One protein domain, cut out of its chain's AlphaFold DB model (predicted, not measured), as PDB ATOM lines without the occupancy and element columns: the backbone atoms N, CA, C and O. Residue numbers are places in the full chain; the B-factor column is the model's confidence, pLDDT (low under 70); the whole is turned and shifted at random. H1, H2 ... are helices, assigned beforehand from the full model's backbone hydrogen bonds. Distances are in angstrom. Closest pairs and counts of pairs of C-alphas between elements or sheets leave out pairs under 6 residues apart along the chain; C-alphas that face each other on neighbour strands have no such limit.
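Overview. This is residues 23 to 109 of the 432 residues of the protein "XRN_M domain-containing protein" of Ephemera danica (UniProt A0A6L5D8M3). There is little regular structure here: one long helix, H2, is the spine, and the long unnamed stretch from residue 74 folds back along it and then returns along another side. The short helix H1 lies off to one side of H2, at the end where H2 begins with residue 50. The printed part has 87 residues with two named helices, H1 then H2, no named strand, and 34 residues in named elements; the class is all helix. The whole is loose, with a radius of gyration of the C-alphas of 15.5 A and spans of 45 by 31 by 21 A.

Along the chain. Find C-alpha 50 at (155.955, 176.788, 184.712); from there H2, residues 50 to 73, runs 33.7 A to C-alpha 73 at (154.682, 157.215, 157.366). Look back to C-alpha 34 at (142.951, 183.562, 182.941), where H1, residues 34 to 43, begins.

Arrangement. H2 and H1 are apart, but only just: their closest C-alphas are 8.3 A apart. A short link of 6 residues joins them. In both helices every O i to N i+4 pair is within hydrogen-bond range.

Size, cuts and confidence. The C-alphas of Glu 31 and Gly 106, the two farthest apart, are 47.0 A apart. The printed part has no cut. Only residue 23 has a pLDDT under 70.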
ATOM      1  N   PRO A  23     126.157 177.494 183.354       66.88
ATOM      2  CA  PRO A  23     127.042 177.293 184.487       66.88
ATOM      3  C   PRO A  23     128.192 178.311 184.422       66.88
ATOM      4  O   PRO A  23     128.757 178.519 183.344       66.88
ATOM      5  N   PRO A  24     128.538 178.957 185.549       70.25
ATOM      6  CA  PRO A  24     129.538 180.015 185.560       70.25
ATOM      7  C   PRO A  24     130.890 179.478 185.071       70.25
ATOM      8  O   PRO A  24     131.414 178.506 185.612       70.25
ATOM      9  N   ASP A  25     131.462 180.112 184.042       81.38
ATOM     10  CA  ASP A  25     132.799 179.773 183.545       81.38
ATOM     11  C   ASP A  25     133.847 180.222 184.569       81.38
ATOM     12  O   ASP A  25     134.153 181.405 184.692       81.38
ATOM     13  N   GLU A  26     134.402 179.267 185.312       82.25
ATOM     14  CA  GLU A  26     135.422 179.512 186.336       82.25
ATOM     15  C   GLU A  26     136.720 180.100 185.757       82.25
ATOM     16  O   GLU A  26     137.429 180.853 186.436       82.25
ATOM     17  N   VAL A  27     137.041 179.777 184.499       86.38
ATOM     18  CA  VAL A  27     138.317 180.136 183.875       86.38
ATOM     19  C   VAL A  27     138.332 181.604 183.468       86.38
ATOM     20  O   VAL A  27     139.357 182.270 183.646       86.38
ATOM     21  N   ARG A  28     137.207 182.126 182.962       89.25
ATOM     22  CA  ARG A  28     137.058 183.520 182.503       89.25
ATOM     23  C   ARG A  28     138.207 183.925 181.587       89.25
ATOM     24  O   ARG A  28     139.059 184.738 181.950       89.25
ATOM     25  N   LEU A  29     138.245 183.325 180.396       89.75
ATOM     26  CA  LEU A  29     139.315 183.537 179.407       89.75
ATOM     27  C   LEU A  29     139.449 184.996 178.928       89.75
ATOM     28  O   LEU A  29     140.455 185.346 178.320       89.75
ATOM     29  N   TRP A  30     138.443 185.832 179.186       89.19
ATOM     30  CA  TRP A  30     138.402 187.251 178.823       89.19
ATOM     31  C   TRP A  30     138.980 188.193 179.892       89.19
ATOM     32  O   TRP A  30     139.092 189.388 179.631       89.19
ATOM     33  N   GLU A  31     139.334 187.694 181.079       92.19
ATOM     34  CA  GLU A  31     139.876 188.492 182.188       92.19
ATOM     35  C   GLU A  31     141.367 188.218 182.415       92.19
ATOM     36  O   GLU A  31     141.834 187.087 182.264       92.19
ATOM     37  N   ASP A  32     142.108 189.223 182.887       91.06
ATOM     38  CA  ASP A  32     143.497 189.045 183.325       91.06
ATOM     39  C   ASP A  32     143.613 187.930 184.377       91.06
ATOM     40  O   ASP A  32     142.701 187.692 185.175       91.06
ATOM     41  N   GLY A  33     144.722 187.193 184.352       90.38
ATOM     42  CA  GLY A  33     144.921 186.011 185.200       90.38
ATOM     43  C   GLY A  33     144.189 184.746 184.725       90.38
ATOM     44  O   GLY A  33     144.098 183.766 185.465       90.38
ATOM     45  N   PHE A  34     143.641 184.736 183.499       91.56
ATOM     46  CA  PHE A  34     142.951 183.562 182.941       91.56
ATOM     47  C   PHE A  34     143.844 182.325 182.869       91.56
ATOM     48  O   PHE A  34     143.358 181.198 182.945       91.56
ATOM     49  N   LYS A  35     145.151 182.524 182.688       91.12
ATOM     50  CA  LYS A  35     146.098 181.433 182.492       91.12
ATOM     51  C   LYS A  35     146.276 180.652 183.785       91.12
ATOM     52  O   LYS A  35     146.189 179.430 183.778       91.12
ATOM     53  N   GLU A  36     146.455 181.362 184.888       90.44
ATOM     54  CA  GLU A  36     146.555 180.807 186.231       90.44
ATOM     55  C   GLU A  36     145.254 180.092 186.613       90.44
ATOM     56  O   GLU A  36     145.298 178.928 187.012       90.44
ATOM     57  N   ARG A  37     144.095 180.726 186.379       92.12
ATOM     58  CA  ARG A  37     142.778 180.108 186.623       92.12
ATOM     59  C   ARG A  37     142.558 178.841 185.804       92.12
ATOM     60  O   ARG A  37     142.095 177.844 186.345       92.12
ATOM     61  N   TYR A  38     142.912 178.858 184.520       92.50
ATOM     62  CA  TYR A  38     142.798 177.695 183.640       92.50
ATOM     63  C   TYR A  38     143.615 176.518 184.162       92.50
ATOM     64  O   TYR A  38     143.107 175.409 184.294       92.50
ATOM     65  N   TYR A  39     144.885 176.766 184.474       92.56
ATOM     66  CA  TYR A  39     145.796 175.724 184.916       92.56
ATOM     67  C   TYR A  39     145.418 175.165 186.294       92.56
ATOM     68  O   TYR A  39     145.420 173.948 186.475       92.56
ATOM     69  N   SER A  40     144.993 176.025 187.220       90.88
ATOM     70  CA  SER A  40     144.490 175.600 188.526       90.88
ATOM     71  C   SER A  40     143.184 174.802 188.412       90.88
ATOM     72  O   SER A  40     143.109 173.700 188.938       90.88
ATOM     73  N   SER A  41     142.189 175.281 187.655       90.31
ATOM     74  CA  SER A  41     140.885 174.605 187.516       90.31
ATOM     75  C   SER A  41     140.979 173.285 186.736       90.31
ATOM     76  O   SER A  41     140.382 172.283 187.126       90.31
ATOM     77  N   LYS A  42     141.736 173.242 185.628       91.00
ATOM     78  CA  LYS A  42     141.741 172.088 184.706       91.00
ATOM     79  C   LYS A  42     142.787 171.020 185.025       91.00
ATOM     80  O   LYS A  42     142.616 169.876 184.605       91.00
ATOM     81  N   PHE A  43     143.863 171.378 185.724       89.69
ATOM     82  CA  PHE A  43     144.980 170.469 186.009       89.69
ATOM     83  C   PHE A  43     145.314 170.344 187.495       89.69
ATOM     84  O   PHE A  43     146.235 169.597 187.821       89.69
ATOM     85  N   ASP A  44     144.608 171.066 188.374       85.06
ATOM     86  CA  ASP A  44     144.884 171.120 189.815       85.06
ATOM     87  C   ASP A  44     146.356 171.456 190.124       85.06
ATOM     88  O   ASP A  44     146.961 170.983 191.086       85.06
ATOM     89  N   CYS A  45     146.990 172.252 189.253       79.12
ATOM     90  CA  CYS A  45     148.371 172.671 189.449       79.12
ATOM     91  C   CYS A  45     148.417 174.041 190.133       79.12
ATOM     92  O   CYS A  45     147.750 174.987 189.708       79.12
ATOM     93  N   GLY A  46     149.232 174.142 191.185       72.56
ATOM     94  CA  GLY A  46     149.432 175.385 191.924       72.56
ATOM     95  C   GLY A  46     149.973 176.523 191.055       72.56
ATOM     96  O   GLY A  46     150.600 176.305 190.010       72.56
ATOM     97  N   GLU A  47     149.738 177.751 191.513       71.88
ATOM     98  CA  GLU A  47     150.214 178.967 190.858       71.88
ATOM     99  C   GLU A  47     151.731 178.903 190.600       71.88
ATOM    100  O   GLU A  47     152.517 178.495 191.454       71.88
ATOM    101  N   GLY A  48     152.155 179.293 189.393       73.44
ATOM    102  CA  GLY A  48     153.577 179.403 189.052       73.44
ATOM    103  C   GLY A  48     154.294 178.104 188.660       73.44
ATOM    104  O   GLY A  48     155.505 178.147 188.447       73.44
ATOM    105  N   ASN A  49     153.601 176.969 188.485       85.00
ATOM    106  CA  ASN A  49     154.231 175.736 187.989       85.00
ATOM    107  C   ASN A  49     154.519 175.787 186.471       85.00
ATOM    108  O   ASN A  49     153.863 175.153 185.640       85.00
ATOM    109  N   ILE A  50     155.514 176.592 186.099       87.44
ATOM    110  CA  ILE A  50     155.955 176.788 184.712       87.44
ATOM    111  C   ILE A  50     156.522 175.487 184.125       87.44
ATOM    112  O   ILE A  50     156.306 175.200 182.949       87.44
ATOM    113  N   GLU A  51     157.199 174.674 184.939       89.69
ATOM    114  CA  GLU A  51     157.760 173.392 184.503       89.69
ATOM    115  C   GLU A  51     156.664 172.435 184.019       89.69
ATOM    116  O   GLU A  51     156.790 171.846 182.945       89.69
ATOM    117  N   PHE A  52     155.547 172.344 184.749       91.56
ATOM    118  CA  PHE A  52     154.386 171.567 184.318       91.56
ATOM    119  C   PHE A  52     153.819 172.069 182.988       91.56
ATOM    120  O   PHE A  52     153.531 171.269 182.099       91.56
ATOM    121  N   ARG A  53     153.701 173.392 182.816       91.31
ATOM    122  CA  ARG A  53     153.201 174.000 181.571       91.31
ATOM    123  C   ARG A  53     154.091 173.654 180.378       91.31
ATOM    124  O   ARG A  53     153.571 173.300 179.320       91.31
ATOM    125  N   TYR A  54     155.412 173.688 180.554       91.31
ATOM    126  CA  TYR A  54     156.355 173.266 179.519       91.31
ATOM    127  C   TYR A  54     156.296 171.765 179.259       91.31
ATOM    128  O   TYR A  54     156.258 171.359 178.102       91.31
ATOM    129  N   LYS A  55     156.191 170.930 180.299       92.06
ATOM    130  CA  LYS A  55     155.995 169.484 180.138       92.06
ATOM    131  C   LYS A  55     154.730 169.173 179.331       92.06
ATOM    132  O   LYS A  55     154.786 168.391 178.386       92.06
ATOM    133  N   LEU A  56     153.615 169.827 179.648       93.62
ATOM    134  CA  LEU A  56     152.356 169.693 178.921       93.62
ATOM    135  C   LEU A  56     152.498 170.125 177.451       93.62
ATOM    136  O   LEU A  56     152.037 169.419 176.554       93.62
ATOM    137  N   ALA A  57     153.158 171.259 177.193       93.75
ATOM    138  CA  ALA A  57     153.461 171.722 175.839       93.75
ATOM    139  C   ALA A  57     154.345 170.731 175.072       93.75
ATOM    140  O   ALA A  57     154.075 170.454 173.904       93.75
ATOM    141  N   HIS A  58     155.352 170.147 175.721       92.94
ATOM    142  CA  HIS A  58     156.226 169.149 175.111       92.94
ATOM    143  C   HIS A  58     155.453 167.887 174.707       92.94
ATOM    144  O   HIS A  58     155.577 167.449 173.564       92.94
ATOM    145  N   GLU A  59     154.609 167.348 175.591       94.56
ATOM    146  CA  GLU A  59     153.748 166.198 175.269       94.56
ATOM    147  C   GLU A  59     152.757 166.518 174.143       94.56
ATOM    148  O   GLU A  59     152.486 165.683 173.279       94.56
ATOM    149  N   TYR A  60     152.255 167.755 174.085       96.00
ATOM    150  CA  TYR A  60     151.381 168.185 172.997       96.00
ATOM    151  C   TYR A  60     152.123 168.230 171.652       96.00
ATOM    152  O   TYR A  60     151.606 167.753 170.641       96.00
ATOM    153  N   VAL A  61     153.355 168.757 171.625       95.31
ATOM    154  CA  VAL A  61     154.207 168.760 170.420       95.31
ATOM    155  C   VAL A  61     154.541 167.338 169.977       95.31
ATOM    156  O   VAL A  61     154.449 167.046 168.784       95.31
ATOM    157  N   LEU A  62     154.866 166.442 170.915       94.94
ATOM    158  CA  LEU A  62     155.031 165.019 170.622       94.94
ATOM    159  C   LEU A  62     153.784 164.455 169.939       94.94
ATOM    160  O   LEU A  62     153.909 163.800 168.908       94.94
ATOM    161  N   GLY A  63     152.588 164.791 170.420       96.19
ATOM    162  CA  GLY A  63     151.344 164.387 169.771       96.19
ATOM    163  C   GLY A  63     151.170 164.910 168.355       96.19
ATOM    164  O   GLY A  63     150.772 164.156 167.469       96.19
ATOM    165  N   LEU A  64     151.537 166.163 168.090       95.81
ATOM    166  CA  LEU A  64     151.522 166.704 166.729       95.81
ATOM    167  C   LEU A  64     152.487 165.946 165.806       95.81
ATOM    168  O   LEU A  64     152.129 165.619 164.672       95.81
ATOM    169  N   CYS A  65     153.689 165.624 166.288       95.25
ATOM    170  CA  CYS A  65     154.655 164.818 165.544       95.25
ATOM    171  C   CYS A  65     154.154 163.389 165.310       95.25
ATOM    172  O   CYS A  65     154.308 162.874 164.202       95.25
ATOM    173  N   TRP A  66     153.530 162.773 166.317       96.19
ATOM    174  CA  TRP A  66     152.924 161.448 166.217       96.19
ATOM    175  C   TRP A  66     151.830 161.440 165.144       96.19
ATOM    176  O   TRP A  66     151.848 160.589 164.259       96.19
ATOM    177  N   VAL A  67     150.931 162.435 165.159       96.75
ATOM    178  CA  VAL A  67     149.840 162.573 164.180       96.75
ATOM    179  C   VAL A  67     150.415 162.732 162.778       96.75
ATOM    180  O   VAL A  67     149.998 162.041 161.853       96.75
ATOM    181  N   LEU A  68     151.393 163.619 162.598       94.69
ATOM    182  CA  LEU A  68     151.983 163.849 161.283       94.69
ATOM    183  C   LEU A  68     152.666 162.586 160.737       94.69
ATOM    184  O   LEU A  68     152.487 162.256 159.565       94.69
ATOM    185  N   GLN A  69     153.403 161.856 161.579       93.25
ATOM    186  CA  GLN A  69     153.996 160.572 161.198       93.25
ATOM    187  C   GLN A  69     152.917 159.537 160.863       93.25
ATOM    188  O   GLN A  69     153.011 158.919 159.808       93.25
ATOM    189  N   TYR A  70     151.848 159.442 161.664       94.88
ATOM    190  CA  TYR A  70     150.713 158.548 161.413       94.88
ATOM    191  C   TYR A  70     150.138 158.709 160.000       94.88
ATOM    192  O   TYR A  70     149.933 157.718 159.302       94.88
ATOM    193  N   TYR A  71     149.940 159.950 159.545       94.94
ATOM    194  CA  TYR A  71     149.379 160.219 158.217       94.94
ATOM    195  C   TYR A  71     150.348 159.970 157.056       94.94
ATOM    196  O   TYR A  71     149.904 159.587 155.975       94.94
ATOM    197  N   TYR A  72     151.645 160.235 157.233       92.94
ATOM    198  CA  TYR A  72     152.610 160.216 156.124       92.94
ATOM    199  C   TYR A  72     153.484 158.961 156.068       92.94
ATOM    200  O   TYR A  72     153.975 158.627 154.994       92.94
ATOM    201  N   GLN A  73     153.725 158.315 157.205       92.12
ATOM    202  CA  GLN A  73     154.682 157.215 157.366       92.12
ATOM    203  C   GLN A  73     154.080 155.992 158.078       92.12
ATOM    204  O   GLN A  73     154.766 154.986 158.215       92.12
ATOM    205  N   GLY A  74     152.825 156.061 158.532       91.38
ATOM    206  CA  GLY A  74     152.199 155.013 159.338       91.38
ATOM    207  C   GLY A  74     152.379 155.227 160.844       91.38
ATOM    208  O   GLY A  74     152.939 156.224 161.302       91.38
ATOM    209  N   CYS A  75     151.836 154.305 161.643       92.69
ATOM    210  CA  CYS A  75     151.770 154.453 163.099       92.69
ATOM    211  C   CYS A  75     153.165 154.465 163.745       92.69
ATOM    212  O   CYS A  75     153.852 153.445 163.770       92.69
ATOM    213  N   ALA A  76     153.554 155.614 164.307       92.00
ATOM    214  CA  ALA A  76     154.864 155.808 164.927       92.00
ATOM    215  C   ALA A  76     155.020 155.063 166.262       92.00
ATOM    216  O   ALA A  76     156.102 154.575 166.584       92.00
ATOM    217  N   SER A  77     153.945 154.984 167.049       94.19
ATOM    218  CA  SER A  77     153.888 154.166 168.259       94.19
ATOM    219  C   SER A  77     152.455 153.809 168.615       94.19
ATOM    220  O   SER A  77     151.606 154.690 168.708       94.19
ATOM    221  N   TRP A  78     152.209 152.527 168.871       93.81
ATOM    222  CA  TRP A  78     150.911 152.020 169.327       93.81
ATOM    223  C   TRP A  78     150.647 152.257 170.818       93.81
ATOM    224  O   TRP A  78     149.511 152.109 171.253       93.81
ATOM    225  N   LYS A  79     151.685 152.604 171.589       92.56
ATOM    226  CA  LYS A  79     151.595 152.840 173.039       92.56
ATOM    227  C   LYS A  79     151.461 154.312 173.406       92.56
ATOM    228  O   LYS A  79     150.987 154.640 174.488       92.56
ATOM    229  N   TRP A  80     151.965 155.201 172.550       95.12
ATOM    230  CA  TRP A  80     151.979 156.625 172.857       95.12
ATOM    231  C   TRP A  80     150.549 157.177 172.866       95.12
ATOM    232  O   TRP A  80     149.768 156.918 171.952       95.12
ATOM    233  N   TYR A  81     150.239 157.968 173.885       94.81
ATOM    234  CA  TYR A  81     149.006 158.736 174.002       94.81
ATOM    235  C   TYR A  81     149.319 160.077 174.665       94.81
ATOM    236  O   TYR A  81     150.340 160.220 175.337       94.81
ATOM    237  N   PHE A  82     148.435 161.060 174.491       96.38
ATOM    238  CA  PHE A  82     148.540 162.340 175.188       96.38
ATOM    239  C   PHE A  82     147.937 162.206 176.601       96.38
ATOM    240  O   PHE A  82     146.725 162.007 176.706       96.38
ATOM    241  N   PRO A  83     148.730 162.304 177.686       94.88
ATOM    242  CA  PRO A  83     148.301 161.905 179.029       94.88
ATOM    243  C   PRO A  83     147.564 163.018 179.792       94.88
ATOM    244  O   PRO A  83     147.701 163.149 181.008       94.88
ATOM    245  N   TYR A  84     146.799 163.844 179.079       95.31
ATOM    246  CA  TYR A  84     146.055 164.960 179.652       95.31
ATOM    247  C   TYR A  84     144.722 165.163 178.932       95.31
ATOM    248  O   TYR A  84     144.606 164.945 177.729       95.31
ATOM    249  N   HIS A  85     143.716 165.632 179.667       94.69
ATOM    250  CA  HIS A  85     142.383 165.905 179.121       94.69
ATOM    251  C   HIS A  85     142.299 167.230 178.349       94.69
ATOM    252  O   HIS A  85     141.444 167.387 177.479       94.69
ATOM    253  N   TYR A  86     143.196 168.175 178.643       94.75
ATOM    254  CA  TYR A  86     143.158 169.525 178.089       94.75
ATOM    255  C   TYR A  86     144.490 169.920 177.452       94.75
ATOM    256  O   TYR A  86     145.559 169.427 177.815       94.75
ATOM    257  N   ALA A  87     144.417 170.838 176.491       95.12
ATOM    258  CA  ALA A  87     145.579 171.364 175.787       95.12
ATOM    259  C   ALA A  87     146.270 172.492 176.585       95.12
ATOM    260  O   ALA A  87     145.616 173.183 177.369       95.12
ATOM    261  N   PRO A  88     147.573 172.736 176.376       94.81
ATOM    262  CA  PRO A  88     148.236 173.946 176.855       94.81
ATOM    263  C   PRO A  88     147.850 175.173 176.013       94.81
ATOM    264  O   PRO A  88     147.342 175.038 174.897       94.81
ATOM    265  N   PHE A  89     148.148 176.382 176.498       94.12
ATOM    266  CA  PHE A  89     148.020 177.578 175.660       94.12
ATOM    267  C   PHE A  89     149.160 177.679 174.646       94.12
ATOM    268  O   PHE A  89     150.287 177.260 174.899       94.12
ATOM    269  N   ALA A  90     148.897 178.348 173.519       95.06
ATOM    270  CA  ALA A  90     149.901 178.615 172.485       95.06
ATOM    271  C   ALA A  90     151.150 179.345 173.026       95.06
ATOM    272  O   ALA A  90     152.260 179.113 172.558       95.06
ATOM    273  N   SER A  91     150.987 180.192 174.048       93.62
ATOM    274  CA  SER A  91     152.098 180.905 174.686       93.62
ATOM    275  C   SER A  91     152.996 180.023 175.568       93.62
ATOM    276  O   SER A  91     154.028 180.502 176.020       93.62
ATOM    277  N   ASP A  92     152.637 178.756 175.818       92.56
ATOM    278  CA  ASP A  92     153.469 177.789 176.557       92.56
ATOM    279  C   ASP A  92     154.410 176.974 175.671       92.56
ATOM    280  O   ASP A  92     155.278 176.268 176.182       92.56
ATOM    281  N   PHE A  93     154.285 177.088 174.347       93.25
ATOM    282  CA  PHE A  93     155.150 176.406 173.387       93.25
ATOM    283  C   PHE A  93     156.493 177.133 173.245       93.25
ATOM    284  O   PHE A  93     156.830 177.686 172.198       93.25
ATOM    285  N   VAL A  94     157.270 177.135 174.323       89.38
ATOM    286  CA  VAL A  94     158.599 177.749 174.396       89.38
ATOM    287  C   VAL A  94     159.667 176.675 174.173       89.38
ATOM    288  O   VAL A  94     159.541 175.563 174.670       89.38
ATOM    289  N   ASN A  95     160.728 176.992 173.422       85.12
ATOM    290  CA  ASN A  95     161.885 176.107 173.190       85.12
ATOM    291  C   ASN A  95     161.563 174.708 172.617       85.12
ATOM    292  O   ASN A  95     162.312 173.753 172.812       85.12
ATOM    293  N   ILE A  96     160.494 174.585 171.827       88.69
ATOM    294  CA  ILE A  96     160.049 173.293 171.278       88.69
ATOM    295  C   ILE A  96     160.995 172.690 170.222       88.69
ATOM    296  O   ILE A  96     160.900 171.507 169.907       88.69
ATOM    297  N   GLY A  97     161.919 173.483 169.667       85.31
ATOM    298  CA  GLY A  97     162.831 173.043 168.604       85.31
ATOM    299  C   GLY A  97     163.880 172.017 169.047       85.31
ATOM    300  O   GLY A  97     164.398 171.284 168.211       85.31
ATOM    301  N   SER A  98     164.186 171.940 170.346       81.12
ATOM    302  CA  SER A  98     165.146 170.979 170.909       81.12
ATOM    303  C   SER A  98     164.502 169.682 171.406       81.12
ATOM    304  O   SER A  98     165.191 168.843 171.986       81.12
ATOM    305  N   LEU A  99     163.191 169.506 171.223       86.06
ATOM    306  CA  LEU A  99     162.485 168.325 171.710       86.06
ATOM    307  C   LEU A  99     162.830 167.088 170.886       86.06
ATOM    308  O   LEU A  99     162.841 167.106 169.656       86.06
ATOM    309  N   SER A 100     163.075 165.981 171.585       85.31
ATOM    310  CA  SER A 100     163.155 164.674 170.943       85.31
ATOM    311  C   SER A 100     161.781 164.315 170.391       85.31
ATOM    312  O   SER A 100     160.820 164.262 171.142       85.31
ATOM    313  N   THR A 101     161.695 164.021 169.097       86.44
ATOM    314  CA  THR A 101     160.469 163.570 168.412       86.44
ATOM    315  C   THR A 101     160.478 162.063 168.140       86.44
ATOM    316  O   THR A 101     159.813 161.566 167.229       86.44
ATOM    317  N   LYS A 102     161.297 161.326 168.900       88.31
ATOM    318  CA  LYS A 102     161.477 159.881 168.751       88.31
ATOM    319  C   LYS A 102     160.460 159.128 169.600       88.31
ATOM    320  O   LYS A 102     160.357 159.376 170.797       88.31
ATOM    321  N   PHE A 103     159.797 158.159 168.983       92.12
ATOM    322  CA  PHE A 103     158.895 157.227 169.653       92.12
ATOM    323  C   PHE A 103     159.559 155.861 169.867       92.12
ATOM    324  O   PHE A 103     160.524 155.511 169.178       92.12
ATOM    325  N   GLU A 104     159.038 155.084 170.820       91.06
ATOM    326  CA  GLU A 104     159.431 153.686 171.026       91.06
ATOM    327  C   GLU A 104     159.160 152.873 169.750       91.06
ATOM    328  O   GLU A 104     158.026 152.786 169.272       91.06
ATOM    329  N   LYS A 105     160.217 152.275 169.193       87.75
ATOM    330  CA  LYS A 105     160.124 151.422 168.006       87.75
ATOM    331  C   LYS A 105     159.658 150.016 168.376       87.75
ATOM    332  O   LYS A 105     159.928 149.531 169.469       87.75
ATOM    333  N   GLY A 106     159.010 149.336 167.433       86.19
ATOM    334  CA  GLY A 106     158.580 147.946 167.615       86.19
ATOM    335  C   GLY A 106     157.394 147.773 168.568       86.19
ATOM    336  O   GLY A 106     157.103 146.649 168.981       86.19
ATOM    337  N   THR A 107     156.700 148.865 168.902       92.12
ATOM    338  CA  THR A 107     155.428 148.802 169.626       92.12
ATOM    339  C   THR A 107     154.394 148.042 168.801       92.12
ATOM    340  O   THR A 107     154.402 148.066 167.568       92.12
ATOM    341  N   LYS A 108     153.519 147.311 169.489       89.88
ATOM    342  CA  LYS A 108     152.518 146.444 168.864       89.88
ATOM    343  C   LYS A 108     151.121 146.923 169.246       89.88
ATOM    344  O   LYS A 108     150.952 147.394 170.370       89.88
ATOM    345  N   PRO A 109     150.130 146.781 168.351       91.69
ATOM    346  CA  PRO A 109     148.741 146.997 168.722       91.69
ATOM    347  C   PRO A 109     148.334 146.004 169.812       91.69
ATOM    348  O   PRO A 109     148.830 144.871 169.845       91.69
TER     349      PRO A 109